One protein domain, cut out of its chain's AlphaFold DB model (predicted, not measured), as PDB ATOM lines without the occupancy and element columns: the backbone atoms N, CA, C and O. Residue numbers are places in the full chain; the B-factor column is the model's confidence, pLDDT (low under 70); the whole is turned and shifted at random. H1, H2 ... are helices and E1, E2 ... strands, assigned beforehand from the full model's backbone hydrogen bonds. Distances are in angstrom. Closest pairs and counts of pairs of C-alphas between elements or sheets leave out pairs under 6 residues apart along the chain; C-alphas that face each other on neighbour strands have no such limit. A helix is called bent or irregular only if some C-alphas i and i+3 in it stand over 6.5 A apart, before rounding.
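AT A GLANCE: This is residues 2 to 125 of the 125 residues of an uncharacterized protein of Proteobacteria bacterium (UniProt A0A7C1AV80). A four-stranded sheet with H2 and H3 over one face and its other face bare makes a head, and H1 and H4 run away from one end of it as a two-helix arm that gives the whole its length. The printed part has 124 residues with four named helices and four named strands, in the order H1 H2 E1 H3 E2 E3 E4 H4, class mixed. The mixed sheet runs E2 E1 E3 E4. The whole is loose, radius of gyration of the C-alphas 17.0 A, spanning 52 by 29 by 21 A.

IN THESE COORDINATES: H1, residues 2 to 23, begins at C-alpha 2 (22.653, -1.341, 25.722) and measures 31.3 A. H2 is residues 26 to 41, 21.8 A; E1 is 50 to 54. H3, 56 to 74, 24.6 A, is irregular, with C-alphas 61 and 64 8.1 A apart and a kink of 57 degrees near residue 63. E2 is 78 to 82, E3 89 to 94, E4 99 to 104. H4, 105 to 124, 27.8 A, ends at (16.485, -7.529, 21.272).

HOW THE PARTS SIT: H1 touches H4, closest C-alphas Ile 20 and Asp 105 at 6.4 A, opposite ways at a tilt of 36 degrees, only just steep. H1 only grazes the sheet with residues 20 to 23; H4 is at the sheet's level. H2 and H3 touch and are on the same face, two layers with the sheet, at heights of 8.5 A and 8.4 A. E1, H3, E2 form a strand-helix-strand unit, two parallel neighbours joined through a helix, with a right-handed crossover; N 79 and O 50 are 2.8 A apart. E1 and E3 are antiparallel, N 51 to O 93 2.9 A; hairpin E3 and E4 has N 101 to O 92 at 2.8 A. Every O i to N i+4 pair is within hydrogen-bond range in H1 and H4, 11 of 12 in H2 and 13 of 15 in H3.

THE WHOLE: The farthest C-alphas, Ser 3 and Gly 46, are 53.4 A apart. The printed part has no cut and no long link; residue 125 is under pLDDT 70.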
ATOM      1  N   LEU A   2      21.649  -1.969  26.607       70.31
ATOM      2  CA  LEU A   2      22.653  -1.341  25.722       70.31
ATOM      3  C   LEU A   2      24.083  -1.871  25.949       70.31
ATOM      4  O   LEU A   2      24.758  -2.220  24.991       70.31
ATOM      5  N   SER A   3      24.499  -2.057  27.208       78.19
ATOM      6  CA  SER A   3      25.830  -2.593  27.544       78.19
ATOM      7  C   SER A   3      26.093  -4.007  27.005       78.19
ATOM      8  O   SER A   3      27.166  -4.266  26.475       78.19
ATOM      9  N   LEU A   4      25.104  -4.906  27.081       79.19
ATOM     10  CA  LEU A   4      25.214  -6.269  26.549       79.19
ATOM     11  C   LEU A   4      25.257  -6.268  25.015       79.19
ATOM     12  O   LEU A   4      26.022  -7.011  24.408       79.19
ATOM     13  N   GLN A   5      24.449  -5.415  24.381       76.50
ATOM     14  CA  GLN A   5      24.452  -5.260  22.927       76.50
ATOM     15  C   GLN A   5      25.816  -4.770  22.416       76.50
ATOM     16  O   GLN A   5      26.302  -5.267  21.400       76.50
ATOM     17  N   ASP A   6      26.445  -3.837  23.132       82.75
ATOM     18  CA  ASP A   6      27.768  -3.318  22.790       82.75
ATOM     19  C   ASP A   6      28.885  -4.345  23.026       82.75
ATOM     20  O   ASP A   6      29.808  -4.441  22.218       82.75
ATOM     21  N   GLU A   7      28.801  -5.154  24.085       84.75
ATOM     22  CA  GLU A   7      29.745  -6.255  24.324       84.75
ATOM     23  C   GLU A   7      29.670  -7.330  23.236       84.75
ATOM     24  O   GLU A   7      30.706  -7.755  22.719       84.75
ATOM     25  N   ILE A   8      28.459  -7.723  22.829       81.56
ATOM     26  CA  ILE A   8      28.257  -8.703  21.755       81.56
ATOM     27  C   ILE A   8      28.830  -8.176  20.434       81.56
ATOM     28  O   ILE A   8      29.540  -8.908  19.746       81.56
ATOM     29  N   ARG A   9      28.588  -6.902  20.090       80.12
ATOM     30  CA  ARG A   9      29.165  -6.279  18.884       80.12
ATOM     31  C   ARG A   9      30.689  -6.320  18.890       80.12
ATOM     32  O   ARG A   9      31.274  -6.828  17.942       80.12
ATOM     33  N   LYS A  10      31.319  -5.884  19.986       84.62
ATOM     34  CA  LYS A  10      32.785  -5.902  20.127       84.62
ATOM     35  C   LYS A  10      33.370  -7.305  19.974       84.62
ATOM     36  O   LYS A  10      34.456  -7.459  19.421       84.62
ATOM     37  N   TYR A  11      32.669  -8.324  20.469       84.75
ATOM     38  CA  TYR A  11      33.098  -9.711  20.320       84.75
ATOM     39  C   TYR A  11      33.072 -10.163  18.853       84.75
ATOM     40  O   TYR A  11      34.047 -10.743  18.377       84.75
ATOM     41  N   PHE A  12      32.004  -9.839  18.116       81.62
ATOM     42  CA  PHE A  12      31.910 -10.140  16.686       81.62
ATOM     43  C   PHE A  12      32.927  -9.370  15.844       81.62
ATOM     44  O   PHE A  12      33.579  -9.981  15.002       81.62
ATOM     45  N   ASP A  13      33.112  -8.072  16.099       80.75
ATOM     46  CA  ASP A  13      34.103  -7.256  15.388       80.75
ATOM     47  C   ASP A  13      35.508  -7.867  15.524       80.75
ATOM     48  O   ASP A  13      36.249  -7.987  14.551       80.75
ATOM     49  N   ARG A  14      35.851  -8.349  16.726       82.06
ATOM     50  CA  ARG A  14      37.127  -9.030  16.975       82.06
ATOM     51  C   ARG A  14      37.261 -10.343  16.199       82.06
ATOM     52  O   ARG A  14      38.342 -10.615  15.682       82.06
ATOM     53  N   ILE A  15      36.207 -11.160  16.147       82.50
ATOM     54  CA  ILE A  15      36.216 -12.425  15.394       82.50
ATOM     55  C   ILE A  15      36.371 -12.147  13.900       82.50
ATOM     56  O   ILE A  15      37.207 -12.768  13.252       82.50
ATOM     57  N   PHE A  16      35.622 -11.187  13.357       78.19
ATOM     58  CA  PHE A  16      35.686 -10.870  11.934       78.19
ATOM     59  C   PHE A  16      37.050 -10.362  11.503       78.19
ATOM     60  O   PHE A  16      37.546 -10.813  10.478       78.19
ATOM     61  N   ASN A  17      37.693  -9.509  12.297       74.81
ATOM     62  CA  ASN A  17      39.030  -9.026  11.958       74.81
ATOM     63  C   ASN A  17      40.048 -10.174  11.882       74.81
ATOM     64  O   ASN A  17      40.893 -10.193  10.990       74.81
ATOM     65  N   ALA A  18      39.939 -11.162  12.776       76.75
ATOM     66  CA  ALA A  18      40.796 -12.343  12.741       76.75
ATOM     67  C   ALA A  18      40.498 -13.247  11.529       76.75
ATOM     68  O   ALA A  18      41.422 -13.695  10.851       76.75
ATOM     69  N   GLU A  19      39.219 -13.492  11.234       78.19
ATOM     70  CA  GLU A  19      38.796 -14.377  10.142       78.19
ATOM     71  C   GLU A  19      39.037 -13.768   8.752       78.19
ATOM     72  O   GLU A  19      39.489 -14.471   7.852       78.19
ATOM     73  N   ILE A  20      38.799 -12.463   8.561       76.69
ATOM     74  CA  ILE A  20      39.039 -11.774   7.280       76.69
ATOM     75  C   ILE A  20      40.528 -11.822   6.924       76.69
ATOM     76  O   ILE A  20      40.879 -12.225   5.813       76.69
ATOM     77  N   GLY A  21      41.403 -11.484   7.879       72.31
ATOM     78  CA  GLY A  21      42.851 -11.543   7.676       72.31
ATOM     79  C   GLY A  21      43.359 -12.965   7.411       72.31
ATOM     80  O   GLY A  21      44.237 -13.160   6.576       72.31
ATOM     81  N   GLY A  22      42.784 -13.975   8.073       75.25
ATOM     82  CA  GLY A  22      43.156 -15.379   7.869       75.25
ATOM     83  C   GLY A  22      42.627 -15.998   6.568       75.25
ATOM     84  O   GLY A  22      43.280 -16.862   5.980       75.25
ATOM     85  N   ALA A  23      41.450 -15.575   6.099       76.38
ATOM     86  CA  ALA A  23      40.800 -16.147   4.923       76.38
ATOM     87  C   ALA A  23      41.345 -15.591   3.599       76.38
ATOM     88  O   ALA A  23      41.427 -16.337   2.617       76.38
ATOM     89  N   LEU A  24      41.734 -14.312   3.569       73.94
ATOM     90  CA  LEU A  24      42.245 -13.614   2.384       73.94
ATOM     91  C   LEU A  24      43.754 -13.816   2.191       73.94
ATOM     92  O   LEU A  24      44.518 -12.872   2.028       73.94
ATOM     93  N   THR A  25      44.191 -15.075   2.172       82.69
ATOM     94  CA  THR A  25      45.556 -15.429   1.749       82.69
ATOM     95  C   THR A  25      45.828 -14.930   0.328       82.69
ATOM     96  O   THR A  25      44.909 -14.955  -0.492       82.69
ATOM     97  N   THR A  26      47.081 -14.604  -0.003       81.81
ATOM     98  CA  THR A  26      47.483 -14.072  -1.319       81.81
ATOM     99  C   THR A  26      46.905 -14.857  -2.515       81.81
ATOM    100  O   THR A  26      46.385 -14.244  -3.444       81.81
ATOM    101  N   ASP A  27      46.907 -16.195  -2.485       81.06
ATOM    102  CA  ASP A  27      46.386 -17.014  -3.597       81.06
ATOM    103  C   ASP A  27      44.875 -16.823  -3.806       81.06
ATOM    104  O   ASP A  27      44.418 -16.481  -4.899       81.06
ATOM    105  N   LYS A  28      44.091 -16.969  -2.730       84.75
ATOM    106  CA  LYS A  28      42.637 -16.733  -2.743       84.75
ATOM    107  C   LYS A  28      42.303 -15.289  -3.110       84.75
ATOM    108  O   LYS A  28      41.326 -15.050  -3.813       84.75
ATOM    109  N   LEU A  29      43.114 -14.332  -2.658       87.50
ATOM    110  CA  LEU A  29      42.958 -12.922  -2.997       87.50
ATOM    111  C   LEU A  29      43.050 -12.715  -4.517       87.50
ATOM    112  O   LEU A  29      42.182 -12.061  -5.092       87.50
ATOM    113  N   GLY A  30      44.028 -13.336  -5.183       89.31
ATOM    114  CA  GLY A  30      44.145 -13.307  -6.643       89.31
ATOM    115  C   GLY A  30      42.920 -13.891  -7.360       89.31
ATOM    116  O   GLY A  30      42.409 -13.290  -8.305       89.31
ATOM    117  N   GLU A  31      42.398 -15.029  -6.892       90.50
ATOM    118  CA  GLU A  31      41.185 -15.640  -7.458       90.50
ATOM    119  C   GLU A  31      39.956 -14.732  -7.332       90.50
ATOM    120  O   GLU A  31      39.201 -14.560  -8.296       90.50
ATOM    121  N   VAL A  32      39.769 -14.114  -6.163       90.75
ATOM    122  CA  VAL A  32      38.655 -13.191  -5.917       90.75
ATOM    123  C   VAL A  32      38.797 -11.933  -6.774       90.75
ATOM    124  O   VAL A  32      37.816 -11.524  -7.399       90.75
ATOM    125  N   ILE A  33      39.999 -11.355  -6.879       92.44
ATOM    126  CA  ILE A  33      40.246 -10.183  -7.731       92.44
ATOM    127  C   ILE A  33      39.907 -10.494  -9.194       92.44
ATOM    128  O   ILE A  33      39.237  -9.689  -9.840       92.44
ATOM    129  N   LEU A  34      40.301 -11.661  -9.718       92.25
ATOM    130  CA  LEU A  34      39.936 -12.072 -11.081       92.25
ATOM    131  C   LEU A  34      38.421 -12.190 -11.245       92.25
ATOM    132  O   LEU A  34      37.859 -11.682 -12.215       92.25
ATOM    133  N   ALA A  35      37.745 -12.852 -10.304       93.19
ATOM    134  CA  ALA A  35      36.306 -13.072 -10.379       93.19
ATOM    135  C   ALA A  35      35.512 -11.756 -10.344       93.19
ATOM    136  O   ALA A  35      34.577 -11.578 -11.128       93.19
ATOM    137  N   VAL A  36      35.885 -10.832  -9.455       92.06
ATOM    138  CA  VAL A  36      35.234  -9.520  -9.335       92.06
ATOM    139  C   VAL A  36      35.607  -8.627 -10.515       92.06
ATOM    140  O   VAL A  36      34.728  -8.035 -11.136       92.06
ATOM    141  N   GLY A  37      36.884  -8.584 -10.889       91.75
ATOM    142  CA  GLY A  37      37.361  -7.740 -11.976       91.75
ATOM    143  C   GLY A  37      36.770  -8.100 -13.334       91.75
ATOM    144  O   GLY A  37      36.491  -7.193 -14.111       91.75
ATOM    145  N   LYS A  38      36.509  -9.384 -13.616       91.44
ATOM    146  CA  LYS A  38      35.785  -9.802 -14.830       91.44
ATOM    147  C   LYS A  38      34.411  -9.154 -14.921       91.44
ATOM    148  O   LYS A  38      34.066  -8.578 -15.944       91.44
ATOM    149  N   ARG A  39      33.661  -9.187 -13.818       91.56
ATOM    150  CA  ARG A  39      32.333  -8.564 -13.748       91.56
ATOM    151  C   ARG A  39      32.419  -7.052 -13.925       91.56
ATOM    152  O   ARG A  39      31.564  -6.483 -14.587       91.56
ATOM    153  N   CYS A  40      33.446  -6.410 -13.366       89.88
ATOM    154  CA  CYS A  40      33.692  -4.988 -13.598       89.88
ATOM    155  C   CYS A  40      34.049  -4.707 -15.065       89.88
ATOM    156  O   CYS A  40      33.560  -3.734 -15.624       89.88
ATOM    157  N   ALA A  41      34.857  -5.554 -15.709       89.31
ATOM    158  CA  ALA A  41      35.235  -5.402 -17.114       89.31
ATOM    159  C   ALA A  41      34.022  -5.434 -18.056       89.31
ATOM    160  O   ALA A  41      33.978  -4.645 -18.999       89.31
ATOM    161  N   ASP A  42      33.016  -6.262 -17.758       89.00
ATOM    162  CA  ASP A  42      31.750  -6.313 -18.507       89.00
ATOM    163  C   ASP A  42      30.968  -4.984 -18.456       89.00
ATOM    164  O   ASP A  42      30.140  -4.710 -19.324       89.00
ATOM    165  N   GLN A  43      31.224  -4.144 -17.448       85.12
ATOM    166  CA  GLN A  43      30.552  -2.854 -17.254       85.12
ATOM    167  C   GLN A  43      31.284  -1.685 -17.926       85.12
ATOM    168  O   GLN A  43      30.767  -0.570 -17.947       85.12
ATOM    169  N   ILE A  44      32.476  -1.915 -18.482       83.31
ATOM    170  CA  ILE A  44      33.332  -0.866 -19.039       83.31
ATOM    171  C   ILE A  44      33.291  -0.901 -20.568       83.31
ATOM    172  O   ILE A  44      33.596  -1.911 -21.203       83.31
ATOM    173  N   SER A  45      33.007   0.247 -21.180       77.25
ATOM    174  CA  SER A  45      33.111   0.434 -22.633       77.25
ATOM    175  C   SER A  45      34.448   1.081 -23.029       77.25
ATOM    176  O   SER A  45      34.971   1.933 -22.312       77.25
ATOM    177  N   GLY A  46      34.995   0.708 -24.191       75.38
ATOM    178  CA  GLY A  46      36.245   1.281 -24.724       75.38
ATOM    179  C   GLY A  46      37.525   0.793 -24.028       75.38
ATOM    180  O   GLY A  46      37.536  -0.279 -23.428       75.38
ATOM    181  N   ASP A  47      38.604   1.575 -24.112       74.88
ATOM    182  CA  ASP A  47      39.963   1.189 -23.678       74.88
ATOM    183  C   ASP A  47      40.277   1.532 -22.210       74.88
ATOM    184  O   ASP A  47      41.430   1.741 -21.833       74.88
ATOM    185  N   LYS A  48      39.254   1.639 -21.356       84.62
ATOM    186  CA  LYS A  48      39.466   1.881 -19.925       84.62
ATOM    187  C   LYS A  48      39.917   0.589 -19.228       84.62
ATOM    188  O   LYS A  48      39.365  -0.486 -19.469       84.62
ATOM    189  N   ASP A  49      40.894   0.725 -18.335       88.44
ATOM    190  CA  ASP A  49      41.411  -0.371 -17.515       88.44
ATOM    191  C   ASP A  49      40.606  -0.534 -16.221       88.44
ATOM    192  O   ASP A  49      40.046   0.427 -15.685       88.44
ATOM    193  N   VAL A  50      40.613  -1.753 -15.685       92.62
ATOM    194  CA  VAL A  50      40.225  -2.018 -14.297       92.62
ATOM    195  C   VAL A  50      41.411  -1.694 -13.398       92.62
ATOM    196  O   VAL A  50      42.545  -2.072 -13.690       92.62
ATOM    197  N   GLU A  51      41.168  -1.014 -12.286       94.00
ATOM    198  CA  GLU A  51      42.201  -0.704 -11.304       94.00
ATOM    199  C   GLU A  51      41.922  -1.430  -9.992       94.00
ATOM    200  O   GLU A  51      40.802  -1.416  -9.489       94.00
ATOM    201  N   VAL A  52      42.952  -2.050  -9.422       94.56
ATOM    202  CA  VAL A  52      42.878  -2.744  -8.138       94.56
ATOM    203  C   VAL A  52      43.929  -2.167  -7.206       94.56
ATOM    204  O   VAL A  52      45.101  -2.042  -7.556       94.56
ATOM    205  N   MET A  53      43.489  -1.807  -6.012       94.12
ATOM    206  CA  MET A  53      44.283  -1.247  -4.934       94.12
ATOM    207  C   MET A  53      44.373  -2.261  -3.802       94.12
ATOM    208  O   MET A  53      43.350  -2.767  -3.355       94.12
ATOM    209  N   LEU A  54      45.582  -2.576  -3.351       93.50
ATOM    210  CA  LEU A  54      45.809  -3.558  -2.288       93.50
ATOM    211  C   LEU A  54      47.115  -3.278  -1.536       93.50
ATOM    212  O   LEU A  54      47.841  -2.344  -1.888       93.50
ATOM    213  N   SER A  55      47.411  -4.079  -0.511       92.50
ATOM    214  CA  SER A  55      48.636  -3.937   0.281       92.50
ATOM    215  C   SER A  55      49.895  -4.010  -0.610       92.50
ATOM    216  O   SER A  55      49.901  -4.714  -1.629       92.50
ATOM    217  N   PRO A  56      50.993  -3.308  -0.266       92.69
ATOM    218  CA  PRO A  56      52.234  -3.371  -1.042       92.69
ATOM    219  C   PRO A  56      52.795  -4.794  -1.205       92.69
ATOM    220  O   PRO A  56      53.328  -5.131  -2.266       92.69
ATOM    221  N   ASP A  57      52.646  -5.631  -0.178       90.12
ATOM    222  CA  ASP A  57      53.144  -7.006  -0.172       90.12
ATOM    223  C   ASP A  57      52.382  -7.892  -1.156       90.12
ATOM    224  O   ASP A  57      52.999  -8.609  -1.948       90.12
ATOM    225  N   ASP A  58      51.050  -7.829  -1.152       89.50
ATOM    226  CA  ASP A  58      50.245  -8.606  -2.091       89.50
ATOM    227  C   ASP A  58      50.351  -8.046  -3.514       89.50
ATOM    228  O   ASP A  58      50.370  -8.818  -4.473       89.50
ATOM    229  N   ALA A  59      50.535  -6.728  -3.677       90.19
ATOM    230  CA  ALA A  59      50.726  -6.114  -4.989       90.19
ATOM    231  C   ALA A  59      51.981  -6.677  -5.656       90.19
ATOM    232  O   ALA A  59      51.951  -7.054  -6.827       90.19
ATOM    233  N   LYS A  60      53.067  -6.817  -4.890       90.19
ATOM    234  CA  LYS A  60      54.313  -7.416  -5.370       90.19
ATOM    235  C   LYS A  60      54.160  -8.897  -5.721       90.19
ATOM    236  O   LYS A  60      54.761  -9.343  -6.695       90.19
ATOM    237  N   LYS A  61      53.391  -9.661  -4.940       88.19
ATOM    238  CA  LYS A  61      53.195 -11.105  -5.163       88.19
ATOM    239  C   LYS A  61      52.269 -11.410  -6.342       88.19
ATOM    240  O   LYS A  61      52.457 -12.428  -6.996       88.19
ATOM    241  N   LEU A  62      51.278 -10.553  -6.600       86.50
ATOM    242  CA  LEU A  62      50.213 -10.818  -7.571       86.50
ATOM    243  C   LEU A  62      50.408 -10.116  -8.922       86.50
ATOM    244  O   LEU A  62      49.838 -10.578  -9.907       86.50
ATOM    245  N   ALA A  63      51.189  -9.032  -8.998       80.62
ATOM    246  CA  ALA A  63      51.227  -8.137 -10.162       80.62
ATOM    247  C   ALA A  63      51.337  -8.835 -11.523       80.62
ATOM    248  O   ALA A  63      50.418  -8.737 -12.334       80.62
ATOM    249  N   GLU A  64      52.434  -9.533 -11.801       82.38
ATOM    250  CA  GLU A  64      52.707 -10.005 -13.163       82.38
ATOM    251  C   GLU A  64      51.748 -11.120 -13.602       82.38
ATOM    252  O   GLU A  64      51.167 -11.051 -14.688       82.38
ATOM    253  N   SER A  65      51.518 -12.117 -12.741       84.69
ATOM    254  CA  SER A  65      50.645 -13.252 -13.059       84.69
ATOM    255  C   SER A  65      49.179 -12.843 -13.178       84.69
ATOM    256  O   SER A  65      48.464 -13.348 -14.045       84.69
ATOM    257  N   LEU A  66      48.720 -11.926 -12.323       89.38
ATOM    258  CA  LEU A  66      47.324 -11.507 -12.294       89.38
ATOM    259  C   LEU A  66      46.988 -10.601 -13.477       89.38
ATOM    260  O   LEU A  66      45.951 -10.791 -14.105       89.38
ATOM    261  N   ILE A  67      47.876  -9.661 -13.823       91.31
ATOM    262  CA  ILE A  67      47.688  -8.770 -14.976       91.31
ATOM    263  C   ILE A  67      47.647  -9.579 -16.276       91.31
ATOM    264  O   ILE A  67      46.757  -9.361 -17.101       91.31
ATOM    265  N   ALA A  68      48.574 -10.526 -16.452       91.75
ATOM    266  CA  ALA A  68      48.616 -11.372 -17.643       91.75
ATOM    267  C   ALA A  68      47.331 -12.198 -17.792       91.75
ATOM    268  O   ALA A  68      46.678 -12.140 -18.835       91.75
ATOM    269  N   ARG A  69      46.924 -12.889 -16.720       90.81
ATOM    270  CA  ARG A  69      45.716 -13.720 -16.711       90.81
ATOM    271  C   ARG A  69      44.440 -12.903 -16.904       90.81
ATOM    272  O   ARG A  69      43.562 -13.305 -17.658       90.81
ATOM    273  N   PHE A  70      44.341 -11.734 -16.274       92.19
ATOM    274  CA  PHE A  70      43.190 -10.849 -16.441       92.19
ATOM    275  C   PHE A  70      43.031 -10.390 -17.892       92.19
ATOM    276  O   PHE A  70      41.927 -10.421 -18.440       92.19
ATOM    277  N   LYS A  71      44.141 -10.003 -18.531       91.19
ATOM    278  CA  LYS A  71      44.150  -9.587 -19.933       91.19
ATOM    279  C   LYS A  71      43.775 -10.729 -20.872       91.19
ATOM    280  O   LYS A  71      43.017 -10.503 -21.810       91.19
ATOM    281  N   GLU A  72      44.283 -11.932 -20.623       92.12
ATOM    282  CA  GLU A  72      43.937 -13.131 -21.394       92.12
ATOM    283  C   GLU A  72      42.437 -13.446 -21.311       92.12
ATOM    284  O   GLU A  72      41.802 -13.713 -22.328       92.12
ATOM    285  N   GLU A  73      41.856 -13.367 -20.113       89.94
ATOM    286  CA  GLU A  73      40.473 -13.779 -19.874       89.94
ATOM    287  C   GLU A  73      39.428 -12.706 -20.247       89.94
ATOM    288  O   GLU A  73      38.269 -13.053 -20.464       89.94
ATOM    289  N   THR A  74      39.798 -11.420 -20.315       88.31
ATOM    290  CA  THR A  74      38.844 -10.304 -20.534       88.31
ATOM    291  C   THR A  74      39.142  -9.431 -21.753       88.31
ATOM    292  O   THR A  74      38.289  -8.656 -22.181       88.31
ATOM    293  N   GLY A  75      40.364  -9.479 -22.289       88.62
ATOM    294  CA  GLY A  75      40.846  -8.519 -23.285       88.62
ATOM    295  C   GLY A  75      41.054  -7.091 -22.754       88.62
ATOM    296  O   GLY A  75      41.491  -6.229 -23.517       88.62
ATOM    297  N   LYS A  76      40.768  -6.820 -21.471       88.38
ATOM    298  CA  LYS A  76      40.957  -5.520 -20.807       88.38
ATOM    299  C   LYS A  76      42.249  -5.489 -19.995       88.38
ATOM    300  O   LYS A  76      42.769  -6.524 -19.583       88.38
ATOM    301  N   GLY A  77      42.780  -4.291 -19.762       90.06
ATOM    302  CA  GLY A  77      43.923  -4.109 -18.876       90.06
ATOM    303  C   GLY A  77      43.519  -4.094 -17.402       90.06
ATOM    304  O   GLY A  77      42.429  -3.653 -17.034       90.06
ATOM    305  N   LEU A  78      44.438  -4.574 -16.564       91.88
ATOM    306  CA  LEU A  78      44.381  -4.486 -15.109       91.88
ATOM    307  C   LEU A  78      45.563  -3.646 -14.628       91.88
ATOM    308  O   LEU A  78      46.710  -3.947 -14.961       91.88
ATOM    309  N   LYS A  79      45.303  -2.618 -13.821       92.56
ATOM    310  CA  LYS A  79      46.337  -1.851 -13.117       92.56
ATOM    311  C   LYS A  79      46.306  -2.194 -11.643       92.56
ATOM    312  O   LYS A  79      45.275  -2.033 -11.001       92.56
ATOM    313  N   ILE A  80      47.447  -2.602 -11.099       92.81
ATOM    314  CA  ILE A  80      47.598  -2.824  -9.661       92.81
ATOM    315  C   ILE A  80      48.307  -1.627  -9.033       92.81
ATOM    316  O   ILE A  80      49.375  -1.219  -9.491       92.81
ATOM    317  N   LYS A  81      47.709  -1.064  -7.982       92.75
ATOM    318  CA  LYS A  81      48.228   0.074  -7.223       92.75
ATOM    319  C   LYS A  81      48.475  -0.348  -5.767       92.75
ATOM    320  O   LYS A  81      47.524  -0.717  -5.082       92.75
ATOM    321  N   PRO A  82      49.720  -0.302  -5.265       92.31
ATOM    322  CA  PRO A  82      49.985  -0.564  -3.855       92.31
ATOM    323  C   PRO A  82      49.497   0.608  -2.989       92.31
ATOM    324  O   PRO A  82      49.787   1.766  -3.294       92.31
ATOM    325  N   VAL A  83      48.785   0.315  -1.898       91.88
ATOM    326  CA  VAL A  83      48.230   1.307  -0.964       91.88
ATOM    327  C   VAL A  83      48.613   0.939   0.477       91.88
ATOM    328  O   VAL A  83      48.137  -0.074   0.982       91.88
ATOM    329  N   PRO A  84      49.443   1.744   1.175       87.25
ATOM    330  CA  PRO A  84      49.923   1.419   2.523       87.25
ATOM    331  C   PRO A  84      48.857   1.368   3.622       87.25
ATOM    332  O   PRO A  84      49.121   0.812   4.677       87.25
ATOM    333  N   SER A  85      47.690   1.981   3.413       86.25
ATOM    334  CA  SER A  85      46.590   1.970   4.386       86.25
ATOM    335  C   SER A  85      45.711   0.718   4.307       86.25
ATOM    336  O   SER A  85      44.738   0.635   5.046       86.25
ATOM    337  N   VAL A  86      46.000  -0.205   3.381       87.12
ATOM    338  CA  VAL A  86      45.287  -1.478   3.237       87.12
ATOM    339  C   VAL A  86      46.128  -2.575   3.873       87.12
ATOM    340  O   VAL A  86      47.193  -2.910   3.349       87.12
ATOM    341  N   ASP A  87      45.629  -3.149   4.967       84.56
ATOM    342  CA  ASP A  87      46.300  -4.245   5.669       84.56
ATOM    343  C   ASP A  87      45.984  -5.601   5.013       84.56
ATOM    344  O   ASP A  87      46.881  -6.424   4.822       84.56
ATOM    345  N   ALA A  88      44.728  -5.823   4.606       85.81
ATOM    346  CA  ALA A  88      44.305  -7.010   3.862       85.81
ATOM    347  C   ALA A  88      43.134  -6.719   2.908       85.81
ATOM    348  O   ALA A  88      42.382  -5.757   3.071       85.81
ATOM    349  N   GLY A  89      42.959  -7.585   1.907       89.31
ATOM    350  CA  GLY A  89      41.910  -7.442   0.898       89.31
ATOM    351  C   GLY A  89      42.287  -6.485  -0.231       89.31
ATOM    352  O   GLY A  89      43.461  -6.343  -0.577       89.31
ATOM    353  N   PHE A  90      41.280  -5.887  -0.868       93.00
ATOM    354  CA  PHE A  90      41.481  -5.021  -2.029       93.00
ATOM    355  C   PHE A  90      40.317  -4.051  -2.245       93.00
ATOM    356  O   PHE A  90      39.171  -4.345  -1.926       93.00
ATOM    357  N   MET A  91      40.596  -2.919  -2.878       93.94
ATOM    358  CA  MET A  91      39.590  -2.059  -3.489       93.94
ATOM    359  C   MET A  91      39.692  -2.192  -5.005       93.94
ATOM    360  O   MET A  91      40.791  -2.229  -5.554       93.94
ATOM    361  N   ILE A  92      38.561  -2.270  -5.695       93.88
ATOM    362  CA  ILE A  92      38.515  -2.317  -7.156       93.88
ATOM    363  C   ILE A  92      37.740  -1.119  -7.676       93.88
ATOM    364  O   ILE A  92      36.658  -0.813  -7.184       93.88
ATOM    365  N   SER A  93      38.289  -0.439  -8.674       93.12
ATOM    366  CA  SER A  93      37.636   0.667  -9.356       93.12
ATOM    367  C   SER A  93      37.670   0.481 -10.861       93.12
ATOM    368  O   SER A  93      38.601  -0.093 -11.423       93.12
ATOM    369  N   PHE A  94      36.639   0.983 -11.519       90.00
ATOM    370  CA  PHE A  94      36.469   0.869 -12.954       90.00
ATOM    371  C   PHE A  94      35.840   2.135 -13.526       90.00
ATOM    372  O   PHE A  94      35.526   3.083 -12.806       90.00
ATOM    373  N   ASP A  95      35.742   2.169 -14.852       82.81
ATOM    374  CA  ASP A  95      35.194   3.294 -15.604       82.81
ATOM    375  C   ASP A  95      35.958   4.621 -15.407       82.81
ATOM    376  O   ASP A  95      35.432   5.713 -15.600       82.81
ATOM    377  N   GLY A  96      37.254   4.539 -15.089       78.69
ATOM    378  CA  GLY A  96      38.087   5.712 -14.800       78.69
ATOM    379  C   GLY A  96      38.029   6.170 -13.340       78.69
ATOM    380  O   GLY A  96      38.444   7.286 -13.045       78.69
ATOM    381  N   GLY A  97      37.537   5.317 -12.437       81.44
ATOM    382  CA  GLY A  97      37.485   5.587 -10.998       81.44
ATOM    383  C   GLY A  97      36.133   6.097 -10.501       81.44
ATOM    384  O   GLY A  97      35.984   6.316  -9.304       81.44
ATOM    385  N   GLU A  98      35.145   6.264 -11.387       83.44
ATOM    386  CA  GLU A  98      33.797   6.716 -11.013       83.44
ATOM    387  C   GLU A  98      33.040   5.671 -10.190       83.44
ATOM    388  O   GLU A  98      32.293   6.012  -9.273       83.44
ATOM    389  N   SER A  99      33.255   4.391 -10.495       88.69
ATOM    390  CA  SER A  99      32.692   3.277  -9.741       88.69
ATOM    391  C   SER A  99      33.788   2.545  -8.981       88.69
ATOM    392  O   SER A  99      34.837   2.224  -9.544       88.69
ATOM    393  N   SER A 100      33.536   2.261  -7.702       91.50
ATOM    394  CA  SER A 100      34.439   1.483  -6.859       91.50
ATOM    395  C   SER A 100      33.690   0.564  -5.900       91.50
ATOM    396  O   SER A 100      32.576   0.859  -5.464       91.50
ATOM    397  N   TYR A 101      34.324  -0.560  -5.581       92.38
ATOM    398  CA  TYR A 101      33.905  -1.477  -4.534       92.38
ATOM    399  C   TYR A 101      35.053  -1.686  -3.554       92.38
ATOM    400  O   TYR A 101      36.185  -1.966  -3.961       92.38
ATOM    401  N   ASP A 102      34.737  -1.571  -2.269       93.00
ATOM    402  CA  ASP A 102      35.678  -1.744  -1.174       93.00
ATOM    403  C   ASP A 102      35.528  -3.145  -0.561       93.00
ATOM    404  O   ASP A 102      34.531  -3.454   0.095       93.00
ATOM    405  N   PHE A 103      36.525  -3.995  -0.810       91.44
ATOM    406  CA  PHE A 103      36.685  -5.318  -0.205       91.44
ATOM    407  C   PHE A 103      37.945  -5.370   0.671       91.44
ATOM    408  O   PHE A 103      38.550  -6.434   0.835       91.44
ATOM    409  N   THR A 104      38.379  -4.223   1.194       91.75
ATOM    410  CA  THR A 104      39.421  -4.169   2.220       91.75
ATOM    411  C   THR A 104      38.898  -4.767   3.520       91.75
ATOM    412  O   THR A 104      37.690  -4.895   3.740       91.75
ATOM    413  N   ASP A 105      39.814  -5.139   4.401       86.44
ATOM    414  CA  ASP A 105      39.510  -5.545   5.766       86.44
ATOM    415  C   ASP A 105      38.594  -4.547   6.490       86.44
ATOM    416  O   ASP A 105      37.585  -4.954   7.070       86.44
ATOM    417  N   GLN A 106      38.868  -3.246   6.369       87.75
ATOM    418  CA  GLN A 106      38.032  -2.191   6.943       87.75
ATOM    419  C   GLN A 106      36.638  -2.134   6.302       87.75
ATOM    420  O   GLN A 106      35.631  -2.062   7.015       87.75
ATOM    421  N   GLY A 107      36.556  -2.209   4.970       90.06
ATOM    422  CA  GLY A 107      35.285  -2.197   4.239       90.06
ATOM    423  C   GLY A 107      34.398  -3.395   4.591       90.06
ATOM    424  O   GLY A 107      33.208  -3.244   4.895       90.06
ATOM    425  N   LEU A 108      34.985  -4.593   4.629       88.31
ATOM    426  CA  LEU A 108      34.299  -5.829   5.005       88.31
ATOM    427  C   LEU A 108      33.873  -5.822   6.475       88.31
ATOM    428  O   LEU A 108      32.737  -6.200   6.774       88.31
ATOM    429  N   GLN A 109      34.739  -5.352   7.379       85.62
ATOM    430  CA  GLN A 109      34.395  -5.183   8.789       85.62
ATOM    431  C   GLN A 109      33.169  -4.274   8.917       85.62
ATOM    432  O   GLN A 109      32.165  -4.674   9.502       85.62
ATOM    433  N   GLN A 110      33.192  -3.093   8.300       87.75
ATOM    434  CA  GLN A 110      32.088  -2.140   8.380       87.75
ATOM    435  C   GLN A 110      30.774  -2.712   7.824       87.75
ATOM    436  O   GLN A 110      29.701  -2.507   8.414       87.75
ATOM    437  N   LEU A 111      30.834  -3.449   6.711       87.75
ATOM    438  CA  LEU A 111      29.671  -4.109   6.121       87.75
ATOM    439  C   LEU A 111      29.067  -5.139   7.091       87.75
ATOM    440  O   LEU A 111      27.859  -5.117   7.358       87.75
ATOM    441  N   LEU A 112      29.905  -6.006   7.662       84.88
ATOM    442  CA  LEU A 112      29.480  -7.054   8.590       84.88
ATOM    443  C   LEU A 112      28.970  -6.480   9.915       84.88
ATOM    444  O   LEU A 112      27.902  -6.886  10.379       84.88
ATOM    445  N   SER A 113      29.655  -5.494  10.497       84.88
ATOM    446  CA  SER A 113      29.224  -4.817  11.726       84.88
ATOM    447  C   SER A 113      27.863  -4.141  11.542       84.88
ATOM    448  O   SER A 113      27.008  -4.195  12.435       84.88
ATOM    449  N   THR A 114      27.605  -3.559  10.366       87.75
ATOM    450  CA  THR A 114      26.296  -2.974  10.022       87.75
ATOM    451  C   THR A 114      25.210  -4.046   9.942       87.75
ATOM    452  O   THR A 114      24.121  -3.887  10.513       87.75
ATOM    453  N   TYR A 115      25.508  -5.169   9.282       86.50
ATOM    454  CA  TYR A 115      24.589  -6.298   9.172       86.50
ATOM    455  C   TYR A 115      24.249  -6.882  10.550       86.50
ATOM    456  O   TYR A 115      23.072  -6.964  10.907       86.50
ATOM    457  N   ILE A 116      25.258  -7.201  11.367       85.44
ATOM    458  CA  ILE A 116      25.066  -7.717  12.730       85.44
ATOM    459  C   ILE A 116      24.272  -6.736  13.576       85.44
ATOM    460  O   ILE A 116      23.315  -7.129  14.240       85.44
ATOM    461  N   SER A 117      24.616  -5.449  13.532       84.56
ATOM    462  CA  SER A 117      23.891  -4.422  14.279       84.56
ATOM    463  C   SER A 117      22.409  -4.391  13.926       84.56
ATOM    464  O   SER A 117      21.577  -4.197  14.813       84.56
ATOM    465  N   THR A 118      22.083  -4.609  12.653       86.88
ATOM    466  CA  THR A 118      20.706  -4.700  12.166       86.88
ATOM    467  C   THR A 118      20.008  -5.965  12.667       86.88
ATOM    468  O   THR A 118      18.865  -5.882  13.109       86.88
ATOM    469  N   GLN A 119      20.673  -7.125  12.656       86.56
ATOM    470  CA  GLN A 119      20.077  -8.374  13.151       86.56
ATOM    471  C   GLN A 119      19.901  -8.373  14.674       86.56
ATOM    472  O   GLN A 119      18.841  -8.745  15.165       86.56
ATOM    473  N   LEU A 120      20.884  -7.874  15.430       84.56
ATOM    474  CA  LEU A 120      20.795  -7.752  16.888       84.56
ATOM    475  C   LEU A 120      19.615  -6.876  17.312       84.56
ATOM    476  O   LEU A 120      18.901  -7.226  18.246       84.56
ATOM    477  N   LYS A 121      19.372  -5.765  16.606       85.31
ATOM    478  CA  LYS A 121      18.192  -4.924  16.855       85.31
ATOM    479  C   LYS A 121      16.884  -5.702  16.702       85.31
ATOM    480  O   LYS A 121      15.978  -5.455  17.476       85.31
ATOM    481  N   LYS A 122      16.782  -6.642  15.756       87.50
ATOM    482  CA  LYS A 122      15.570  -7.460  15.568       87.50
ATOM    483  C   LYS A 122      15.352  -8.501  16.665       87.50
ATOM    484  O   LYS A 122      14.222  -8.904  16.875       87.50
ATOM    485  N   ILE A 123      16.423  -8.978  17.302       84.88
ATOM    486  CA  ILE A 123      16.353 -10.021  18.340       84.88
ATOM    487  C   ILE A 123      16.046  -9.411  19.713       84.88
ATOM    488  O   ILE A 123      15.399 -10.040  20.542       84.88
ATOM    489  N   ILE A 124      16.564  -8.206  19.968       79.75
ATOM    490  CA  ILE A 124      16.485  -7.529  21.272       79.75
ATOM    491  C   ILE A 124      15.279  -6.563  21.336       79.75
ATOM    492  O   ILE A 124      14.978  -6.037  22.405       79.75
ATOM    493  N   SER A 125      14.605  -6.315  20.206       60.78
ATOM    494  CA  SER A 125      13.394  -5.486  20.115       60.78
ATOM    495  C   SER A 125      12.124  -6.316  20.214       60.78
ATOM    496  O   SER A 125      11.110  -5.686  20.583       60.78
TER     497      SER A 125